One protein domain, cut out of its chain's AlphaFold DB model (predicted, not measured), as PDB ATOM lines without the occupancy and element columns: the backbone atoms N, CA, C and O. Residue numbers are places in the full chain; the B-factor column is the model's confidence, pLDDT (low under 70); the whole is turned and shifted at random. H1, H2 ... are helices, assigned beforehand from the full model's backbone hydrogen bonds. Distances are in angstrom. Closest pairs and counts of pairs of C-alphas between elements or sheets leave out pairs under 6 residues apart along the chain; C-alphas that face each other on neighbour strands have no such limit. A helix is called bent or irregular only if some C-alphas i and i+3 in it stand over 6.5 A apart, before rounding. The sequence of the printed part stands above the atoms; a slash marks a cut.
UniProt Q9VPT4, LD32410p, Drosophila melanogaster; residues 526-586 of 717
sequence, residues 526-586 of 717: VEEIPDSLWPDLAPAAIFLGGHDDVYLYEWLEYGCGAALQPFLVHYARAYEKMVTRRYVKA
ATOM      1  N   VAL A 526     -18.084  54.664  18.727       79.65
ATOM      2  CA  VAL A 526     -17.930  54.628  17.260       79.65
ATOM      3  C   VAL A 526     -17.290  55.906  16.702       79.65
ATOM      4  O   VAL A 526     -16.537  55.843  15.740       79.65
ATOM      5  N   GLU A 527     -17.525  57.044  17.357       78.66
ATOM      6  CA  GLU A 527     -16.930  58.353  17.041       78.66
ATOM      7  C   GLU A 527     -15.422  58.446  17.356       78.66
ATOM      8  O   GLU A 527     -14.751  59.348  16.864       78.66
ATOM      9  N   GLU A 528     -14.880  57.531  18.170       81.87
ATOM     10  CA  GLU A 528     -13.468  57.509  18.584       81.87
ATOM     11  C   GLU A 528     -12.638  56.469  17.800       81.87
ATOM     12  O   GLU A 528     -11.416  56.433  17.932       81.87
ATOM     13  N   ILE A 529     -13.277  55.622  16.979       82.92
ATOM     14  CA  ILE A 529     -12.603  54.573  16.199       82.92
ATOM     15  C   ILE A 529     -11.891  55.191  14.980       82.92
ATOM     16  O   ILE A 529     -12.552  55.814  14.149       82.92
ATOM     17  N   PRO A 530     -10.569  54.988  14.805       83.99
ATOM     18  CA  PRO A 530      -9.850  55.477  13.633       83.99
ATOM     19  C   PRO A 530     -10.189  54.655  12.383       83.99
ATOM     20  O   PRO A 530     -10.282  53.426  12.447       83.99
ATOM     21  N   ASP A 531     -10.258  55.319  11.223       82.20
ATOM     22  CA  ASP A 531     -10.623  54.707   9.932       82.20
ATOM     23  C   ASP A 531      -9.784  53.474   9.556       82.20
ATOM     24  O   ASP A 531     -10.249  52.588   8.841       82.20
ATOM     25  N   SER A 532      -8.556  53.378  10.072       81.65
ATOM     26  CA  SER A 532      -7.665  52.232   9.889       81.65
ATOM     27  C   SER A 532      -8.165  50.921  10.511       81.65
ATOM     28  O   SER A 532      -7.620  49.875  10.176       81.65
ATOM     29  N   LEU A 533      -9.146  50.949  11.424       86.16
ATOM     30  CA  LEU A 533      -9.687  49.744  12.071       86.16
ATOM     31  C   LEU A 533     -10.858  49.119  11.291       86.16
ATOM     32  O   LEU A 533     -11.057  47.908  11.356       86.16
ATOM     33  N   TRP A 534     -11.624  49.905  10.529       86.13
ATOM     34  CA  TRP A 534     -12.780  49.392   9.782       86.13
ATOM     35  C   TRP A 534     -12.428  48.314   8.733       86.13
ATOM     36  O   TRP A 534     -13.151  47.318   8.666       86.13
ATOM     37  N   PRO A 535     -11.308  48.400   7.981       84.24
ATOM     38  CA  PRO A 535     -10.862  47.316   7.101       84.24
ATOM     39  C   PRO A 535     -10.620  45.979   7.817       84.24
ATOM     40  O   PRO A 535     -10.852  44.931   7.220       84.24
ATOM     41  N   ASP A 536     -10.203  46.006   9.086       84.86
ATOM     42  CA  ASP A 536      -9.929  44.808   9.894       84.86
ATOM     43  C   ASP A 536     -11.213  44.162  10.431       84.86
ATOM     44  O   ASP A 536     -11.263  42.955  10.661       84.86
ATOM     45  N   LEU A 537     -12.256  44.972  10.628       86.16
ATOM     46  CA  LEU A 537     -13.579  44.544  11.085       86.16
ATOM     47  C   LEU A 537     -14.469  44.065   9.932       86.16
ATOM     48  O   LEU A 537     -15.330  43.212  10.140       86.16
ATOM     49  N   ALA A 538     -14.269  44.574   8.712       83.75
ATOM     50  CA  ALA A 538     -15.097  44.241   7.554       83.75
ATOM     51  C   ALA A 538     -15.225  42.723   7.259       83.75
ATOM     52  O   ALA A 538     -16.347  42.296   6.976       83.75
ATOM     53  N   PRO A 539     -14.178  41.873   7.384       83.65
ATOM     54  CA  PRO A 539     -14.302  40.424   7.190       83.65
ATOM     55  C   PRO A 539     -15.251  39.733   8.179       83.65
ATOM     56  O   PRO A 539     -15.832  38.703   7.839       83.65
ATOM     57  N   ALA A 540     -15.482  40.301   9.369       83.60
ATOM     58  CA  ALA A 540     -16.434  39.746  10.333       83.60
ATOM     59  C   ALA A 540     -17.888  39.763   9.820       83.60
ATOM     60  O   ALA A 540     -18.729  39.025  10.329       83.60
ATOM     61  N   ALA A 541     -18.184  40.529   8.764       78.49
ATOM     62  CA  ALA A 541     -19.480  40.506   8.088       78.49
ATOM     63  C   ALA A 541     -19.828  39.144   7.451       78.49
ATOM     64  O   ALA A 541     -20.995  38.894   7.152       78.49
ATOM     65  N   ILE A 542     -18.846  38.249   7.275       78.16
ATOM     66  CA  ILE A 542     -19.067  36.846   6.881       78.16
ATOM     67  C   ILE A 542     -19.877  36.091   7.951       78.16
ATOM     68  O   ILE A 542     -20.657  35.203   7.613       78.16
ATOM     69  N   PHE A 543     -19.737  36.467   9.227       80.36
ATOM     70  CA  PHE A 543     -20.362  35.803  10.375       80.36
ATOM     71  C   PHE A 543     -21.763  36.337  10.726       80.36
ATOM     72  O   PHE A 543     -22.324  35.960  11.751       80.36
ATOM     73  N   LEU A 544     -22.346  37.217   9.901       75.68
ATOM     74  CA  LEU A 544     -23.684  37.772  10.135       75.68
ATOM     75  C   LEU A 544     -24.775  36.707   9.911       75.68
ATOM     76  O   LEU A 544     -25.084  36.324   8.780       75.68
ATOM     77  N   GLY A 545     -25.405  36.269  11.002       67.23
ATOM     78  CA  GLY A 545     -26.384  35.189  11.051       67.23
ATOM     79  C   GLY A 545     -27.745  35.624  11.606       67.23
ATOM     80  O   GLY A 545     -27.895  35.991  12.766       67.23
ATOM     81  N   GLY A 546     -28.794  35.504  10.790       66.87
ATOM     82  CA  GLY A 546     -30.175  35.592  11.280       66.87
ATOM     83  C   GLY A 546     -30.645  37.006  11.640       66.87
ATOM     84  O   GLY A 546     -30.375  37.954  10.906       66.87
ATOM     85  N   HIS A 547     -31.449  37.122  12.706       66.80
ATOM     86  CA  HIS A 547     -32.146  38.366  13.079       66.80
ATOM     87  C   HIS A 547     -31.577  39.086  14.309       66.80
ATOM     88  O   HIS A 547     -31.972  40.218  14.582       66.80
ATOM     89  N   ASP A 548     -30.660  38.439  15.022       72.06
ATOM     90  CA  ASP A 548     -30.075  38.914  16.276       72.06
ATOM     91  C   ASP A 548     -28.861  39.813  15.995       72.06
ATOM     92  O   ASP A 548     -28.705  40.873  16.599       72.06
ATOM     93  N   ASP A 549     -28.089  39.476  14.956       75.68
ATOM     94  CA  ASP A 549     -26.920  40.227  14.481       75.68
ATOM     95  C   ASP A 549     -27.264  41.565  13.784       75.68
ATOM     96  O   ASP A 549     -26.394  42.199  13.190       75.68
ATOM     97  N   VAL A 550     -28.513  42.045  13.855       73.04
ATOM     98  CA  VAL A 550     -28.927  43.322  13.237       73.04
ATOM     99  C   VAL A 550     -28.162  44.515  13.821       73.04
ATOM    100  O   VAL A 550     -27.783  45.405  13.067       73.04
ATOM    101  N   TYR A 551     -27.860  44.520  15.126       75.76
ATOM    102  CA  TYR A 551     -27.023  45.573  15.722       75.76
ATOM    103  C   TYR A 551     -25.578  45.521  15.199       75.76
ATOM    104  O   TYR A 551     -24.991  46.557  14.900       75.76
ATOM    105  N   LEU A 552     -25.015  44.316  15.039       81.44
ATOM    106  CA  LEU A 552     -23.678  44.128  14.471       81.44
ATOM    107  C   LEU A 552     -23.636  44.568  12.999       81.44
ATOM    108  O   LEU A 552     -22.673  45.211  12.591       81.44
ATOM    109  N   TYR A 553     -24.696  44.296  12.228       75.77
ATOM    110  CA  TYR A 553     -24.863  44.823  10.872       75.77
ATOM    111  C   TYR A 553     -24.911  46.358  10.859       75.77
ATOM    112  O   TYR A 553     -24.134  46.960  10.128       75.77
ATOM    113  N   GLU A 554     -25.762  47.000  11.670       77.24
ATOM    114  CA  GLU A 554     -25.874  48.472  11.724       77.24
ATOM    115  C   GLU A 554     -24.549  49.137  12.143       77.24
ATOM    116  O   GLU A 554     -24.149  50.154  11.573       77.24
ATOM    117  N   TRP A 555     -23.835  48.542  13.103       82.57
ATOM    118  CA  TRP A 555     -22.536  49.022  13.582       82.57
ATOM    119  C   TRP A 555     -21.431  48.884  12.522       82.57
ATOM    120  O   TRP A 555     -20.676  49.830  12.292       82.57
ATOM    121  N   LEU A 556     -21.368  47.743  11.825       83.08
ATOM    122  CA  LEU A 556     -20.453  47.548  10.696       83.08
ATOM    123  C   LEU A 556     -20.822  48.444   9.501       83.08
ATOM    124  O   LEU A 556     -19.928  48.960   8.836       83.08
ATOM    125  N   GLU A 557     -22.110  48.639   9.199       78.65
ATOM    126  CA  GLU A 557     -22.575  49.462   8.069       78.65
ATOM    127  C   GLU A 557     -22.223  50.939   8.274       78.65
ATOM    128  O   GLU A 557     -21.829  51.604   7.317       78.65
ATOM    129  N   TYR A 558     -22.275  51.429   9.517       80.58
ATOM    130  CA  TYR A 558     -21.836  52.782   9.864       80.58
ATOM    131  C   TYR A 558     -20.345  53.014   9.571       80.58
ATOM    132  O   TYR A 558     -19.992  54.022   8.963       80.58
ATOM    133  N   GLY A 559     -19.471  52.098  10.006       77.87
ATOM    134  CA  GLY A 559     -18.017  52.270   9.916       77.87
ATOM    135  C   GLY A 559     -17.395  51.808   8.595       77.87
ATOM    136  O   GLY A 559     -16.628  52.531   7.964       77.87
ATOM    137  N   CYS A 560     -17.744  50.606   8.138       79.47
ATOM    138  CA  CYS A 560     -17.189  50.004   6.922       79.47
ATOM    139  C   CYS A 560     -17.927  50.450   5.646       79.47
ATOM    140  O   CYS A 560     -17.369  50.372   4.545       79.47
ATOM    141  N   GLY A 561     -19.191  50.873   5.762       73.55
ATOM    142  CA  GLY A 561     -20.016  51.336   4.647       73.55
ATOM    143  C   GLY A 561     -20.009  50.384   3.446       73.55
ATOM    144  O   GLY A 561     -20.360  49.206   3.536       73.55
ATOM    145  N   ALA A 562     -19.575  50.892   2.290       67.26
ATOM    146  CA  ALA A 562     -19.539  50.124   1.045       67.26
ATOM    147  C   ALA A 562     -18.585  48.910   1.071       67.26
ATOM    148  O   ALA A 562     -18.776  47.990   0.272       67.26
ATOM    149  N   ALA A 563     -17.605  48.856   1.984       69.16
ATOM    150  CA  ALA A 563     -16.657  47.742   2.082       69.16
ATOM    151  C   ALA A 563     -17.309  46.411   2.510       69.16
ATOM    152  O   ALA A 563     -16.709  45.353   2.334       69.16
ATOM    153  N   LEU A 564     -18.551  46.437   3.014       71.19
ATOM    154  CA  LEU A 564     -19.307  45.232   3.369       71.19
ATOM    155  C   LEU A 564     -19.898  44.482   2.165       71.19
ATOM    156  O   LEU A 564     -20.206  43.295   2.272       71.19
ATOM    157  N   GLN A 565     -20.067  45.149   1.018       64.74
ATOM    158  CA  GLN A 565     -20.738  44.582  -0.162       64.74
ATOM    159  C   GLN A 565     -20.247  43.186  -0.609       64.74
ATOM    160  O   GLN A 565     -21.117  42.360  -0.899       64.74
ATOM    161  N   PRO A 566     -18.935  42.854  -0.646       59.96
ATOM    162  CA  PRO A 566     -18.486  41.499  -0.991       59.96
ATOM    163  C   PRO A 566     -18.947  40.414  -0.003       59.96
ATOM    164  O   PRO A 566     -19.223  39.292  -0.423       59.96
ATOM    165  N   PHE A 567     -19.076  40.728   1.288       63.00
ATOM    166  CA  PHE A 567     -19.480  39.765   2.320       63.00
ATOM    167  C   PHE A 567     -21.008  39.599   2.379       63.00
ATOM    168  O   PHE A 567     -21.531  38.501   2.575       63.00
ATOM    169  N   LEU A 568     -21.749  40.678   2.104       62.46
ATOM    170  CA  LEU A 568     -23.213  40.706   2.153       62.46
ATOM    171  C   LEU A 568     -23.912  39.913   1.033       62.46
ATOM    172  O   LEU A 568     -25.138  39.857   1.024       62.46
ATOM    173  N   VAL A 569     -23.197  39.242   0.121       56.65
ATOM    174  CA  VAL A 569     -23.795  38.419  -0.955       56.65
ATOM    175  C   VAL A 569     -24.729  37.327  -0.405       56.65
ATOM    176  O   VAL A 569     -25.799  37.082  -0.968       56.65
ATOM    177  N   HIS A 570     -24.376  36.709   0.728       53.85
ATOM    178  CA  HIS A 570     -25.240  35.736   1.408       53.85
ATOM    179  C   HIS A 570     -26.380  36.418   2.178       53.85
ATOM    180  O   HIS A 570     -27.539  35.990   2.102       53.85
ATOM    181  N   TYR A 571     -26.072  37.520   2.868       55.91
ATOM    182  CA  TYR A 571     -27.023  38.262   3.696       55.91
ATOM    183  C   TYR A 571     -28.081  39.015   2.870       55.91
ATOM    184  O   TYR A 571     -29.204  39.200   3.333       55.91
ATOM    185  N   ALA A 572     -27.787  39.368   1.614       54.40
ATOM    186  CA  ALA A 572     -28.668  40.119   0.720       54.40
ATOM    187  C   ALA A 572     -30.062  39.487   0.591       54.40
ATOM    188  O   ALA A 572     -31.060  40.194   0.671       54.40
ATOM    189  N   ARG A 573     -30.158  38.152   0.491       56.24
ATOM    190  CA  ARG A 573     -31.450  37.432   0.459       56.24
ATOM    191  C   ARG A 573     -32.178  37.424   1.805       56.24
ATOM    192  O   ARG A 573     -33.402  37.293   1.829       56.24
ATOM    193  N   ALA A 574     -31.460  37.493   2.925       54.73
ATOM    194  CA  ALA A 574     -32.057  37.579   4.257       54.73
ATOM    195  C   ALA A 574     -32.586  38.997   4.511       54.73
ATOM    196  O   ALA A 574     -33.750  39.160   4.881       54.73
ATOM    197  N   TYR A 575     -31.781  40.010   4.191       57.09
ATOM    198  CA  TYR A 575     -32.144  41.421   4.247       57.09
ATOM    199  C   TYR A 575     -33.304  41.751   3.294       57.09
ATOM    200  O   TYR A 575     -34.319  42.279   3.740       57.09
ATOM    201  N   GLU A 576     -33.248  41.323   2.027       60.28
ATOM    202  CA  GLU A 576     -34.351  41.424   1.056       60.28
ATOM    203  C   GLU A 576     -35.641  40.809   1.614       60.28
ATOM    204  O   GLU A 576     -36.702  41.431   1.550       60.28
ATOM    205  N   LYS A 577     -35.576  39.613   2.218       59.95
ATOM    206  CA  LYS A 577     -36.737  38.969   2.854       59.95
ATOM    207  C   LYS A 577     -37.219  39.719   4.096       59.95
ATOM    208  O   LYS A 577     -38.431  39.765   4.308       59.95
ATOM    209  N   MET A 578     -36.334  40.305   4.905       57.12
ATOM    210  CA  MET A 578     -36.712  41.104   6.077       57.12
ATOM    211  C   MET A 578     -37.387  42.413   5.659       57.12
ATOM    212  O   MET A 578     -38.483  42.702   6.134       57.12
ATOM    213  N   VAL A 579     -36.781  43.160   4.734       57.33
ATOM    214  CA  VAL A 579     -37.329  44.384   4.130       57.33
ATOM    215  C   VAL A 579     -38.673  44.075   3.465       57.33
ATOM    216  O   VAL A 579     -39.672  44.745   3.723       57.33
ATOM    217  N   THR A 580     -38.754  42.981   2.707       58.84
ATOM    218  CA  THR A 580     -39.991  42.523   2.066       58.84
ATOM    219  C   THR A 580     -41.058  42.102   3.085       58.84
ATOM    220  O   THR A 580     -42.234  42.394   2.883       58.84
ATOM    221  N   ARG A 581     -40.706  41.456   4.206       58.57
ATOM    222  CA  ARG A 581     -41.664  41.130   5.282       58.57
ATOM    223  C   ARG A 581     -42.137  42.379   6.035       58.57
ATOM    224  O   ARG A 581     -43.346  42.555   6.161       58.57
ATOM    225  N   ARG A 582     -41.221  43.239   6.501       51.38
ATOM    226  CA  ARG A 582     -41.537  44.447   7.289       51.38
ATOM    227  C   ARG A 582     -42.280  45.510   6.471       51.38
ATOM    228  O   ARG A 582     -43.223  46.102   6.987       51.38
ATOM    229  N   TYR A 583     -41.890  45.736   5.213       50.00
ATOM    230  CA  TYR A 583     -42.357  46.888   4.429       50.00
ATOM    231  C   TYR A 583     -43.245  46.536   3.225       50.00
ATOM    232  O   TYR A 583     -44.145  47.311   2.914       50.00
ATOM    233  N   VAL A 584     -43.056  45.379   2.569       51.53
ATOM    234  CA  VAL A 584     -43.802  45.027   1.336       51.53
ATOM    235  C   VAL A 584     -45.015  44.127   1.604       51.53
ATOM    236  O   VAL A 584     -46.060  44.307   0.989       51.53
ATOM    237  N   LYS A 585     -44.917  43.161   2.529       49.94
ATOM    238  CA  LYS A 585     -45.985  42.176   2.809       49.94
ATOM    239  C   LYS A 585     -46.903  42.538   3.981       49.94
ATOM    240  O   LYS A 585     -47.929  41.891   4.155       49.94
ATOM    241  N   ALA A 586     -46.568  43.564   4.764       48.98
ATOM    242  CA  ALA A 586     -47.331  43.947   5.956       48.98
ATOM    243  C   ALA A 586     -48.631  44.733   5.665       48.98
ATOM    244  O   ALA A 586     -49.447  44.906   6.571       48.98
TER     245      ALA A 586
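This is residues 526 to 586 of the 717 residues of the protein "LD32410p" of Drosophila melanogaster (UniProt Q9VPT4). Two uneven helices, H1 and H2, cross steeply to make a small body, and a third helix, H3, reaches away from them as an arm along the longest axis, with residues 579 to 584 sticking out. H3 packs on neither of the other two, and the arm adds much of the length. The printed part has 61 residues with three named helices, in the order H1, H2, H3 along the chain, and no named strand; the class is all helix. It is only just compact, close to loose, with a radius of gyration of the C-alphas of 12.6 A, and its elongated outline spans 40 by 21 by 19 A.

The printed part begins at Val 526, and its first named helix is H1, residues 531 to 543. A short link of 6 residues joins it to H2, residues 550 to 564. H1 and H2 touch, with 16 pairs of C-alphas within 8 A; the closest C-alphas are those of Trp 534 and Cys 560, 5.3 A apart. Their lines stand at a steep tilt of 59 degrees, and they run opposite ways. Their centres are 8.8 A apart. A short link of 7 residues leads on to H3, residues 572 to 584. H3 is apart from H1 and also apart from H2. In H3 every O i to N i+4 pair is within hydrogen-bond range; in H2 it is 8 of 11, and in H1 it is 2 of 9, beside 7 of 10 O i to N i+3 pairs.

H1 begins with C-alpha 531 at (-10.623, 54.707, 9.932) and measures 21.3 A from first to last C-alpha. It is irregular, but only just: C-alphas 536 and 539 are 6.8 A apart. H2 is the longest helix by residues, with 15, yet its first and last C-alphas are 13.9 A apart. It begins with C-alpha 550 at (-28.927, 43.322, 13.237). It is irregular, with C-alphas 559 and 562 lying 9.3 A apart. H3 measures 15.9 A and ends with C-alpha 584 at (-43.802, 45.027, 1.336).

The two C-alphas farthest apart are those of Ser 532 and Ala 586, at 40.7 A; the first and last printed C-alphas, of Val 526 and Ala 586, are 33.3 A apart. The printed part has no cut, and neither link is long. The mean pLDDT of the printed part is 70.5. The model's confidence is low, under 70, in 27 residues: 545 to 547, 562 to 563 and 565 to 586. The mean pLDDT is 83 for H1, 76 for H2 and 56 for H3.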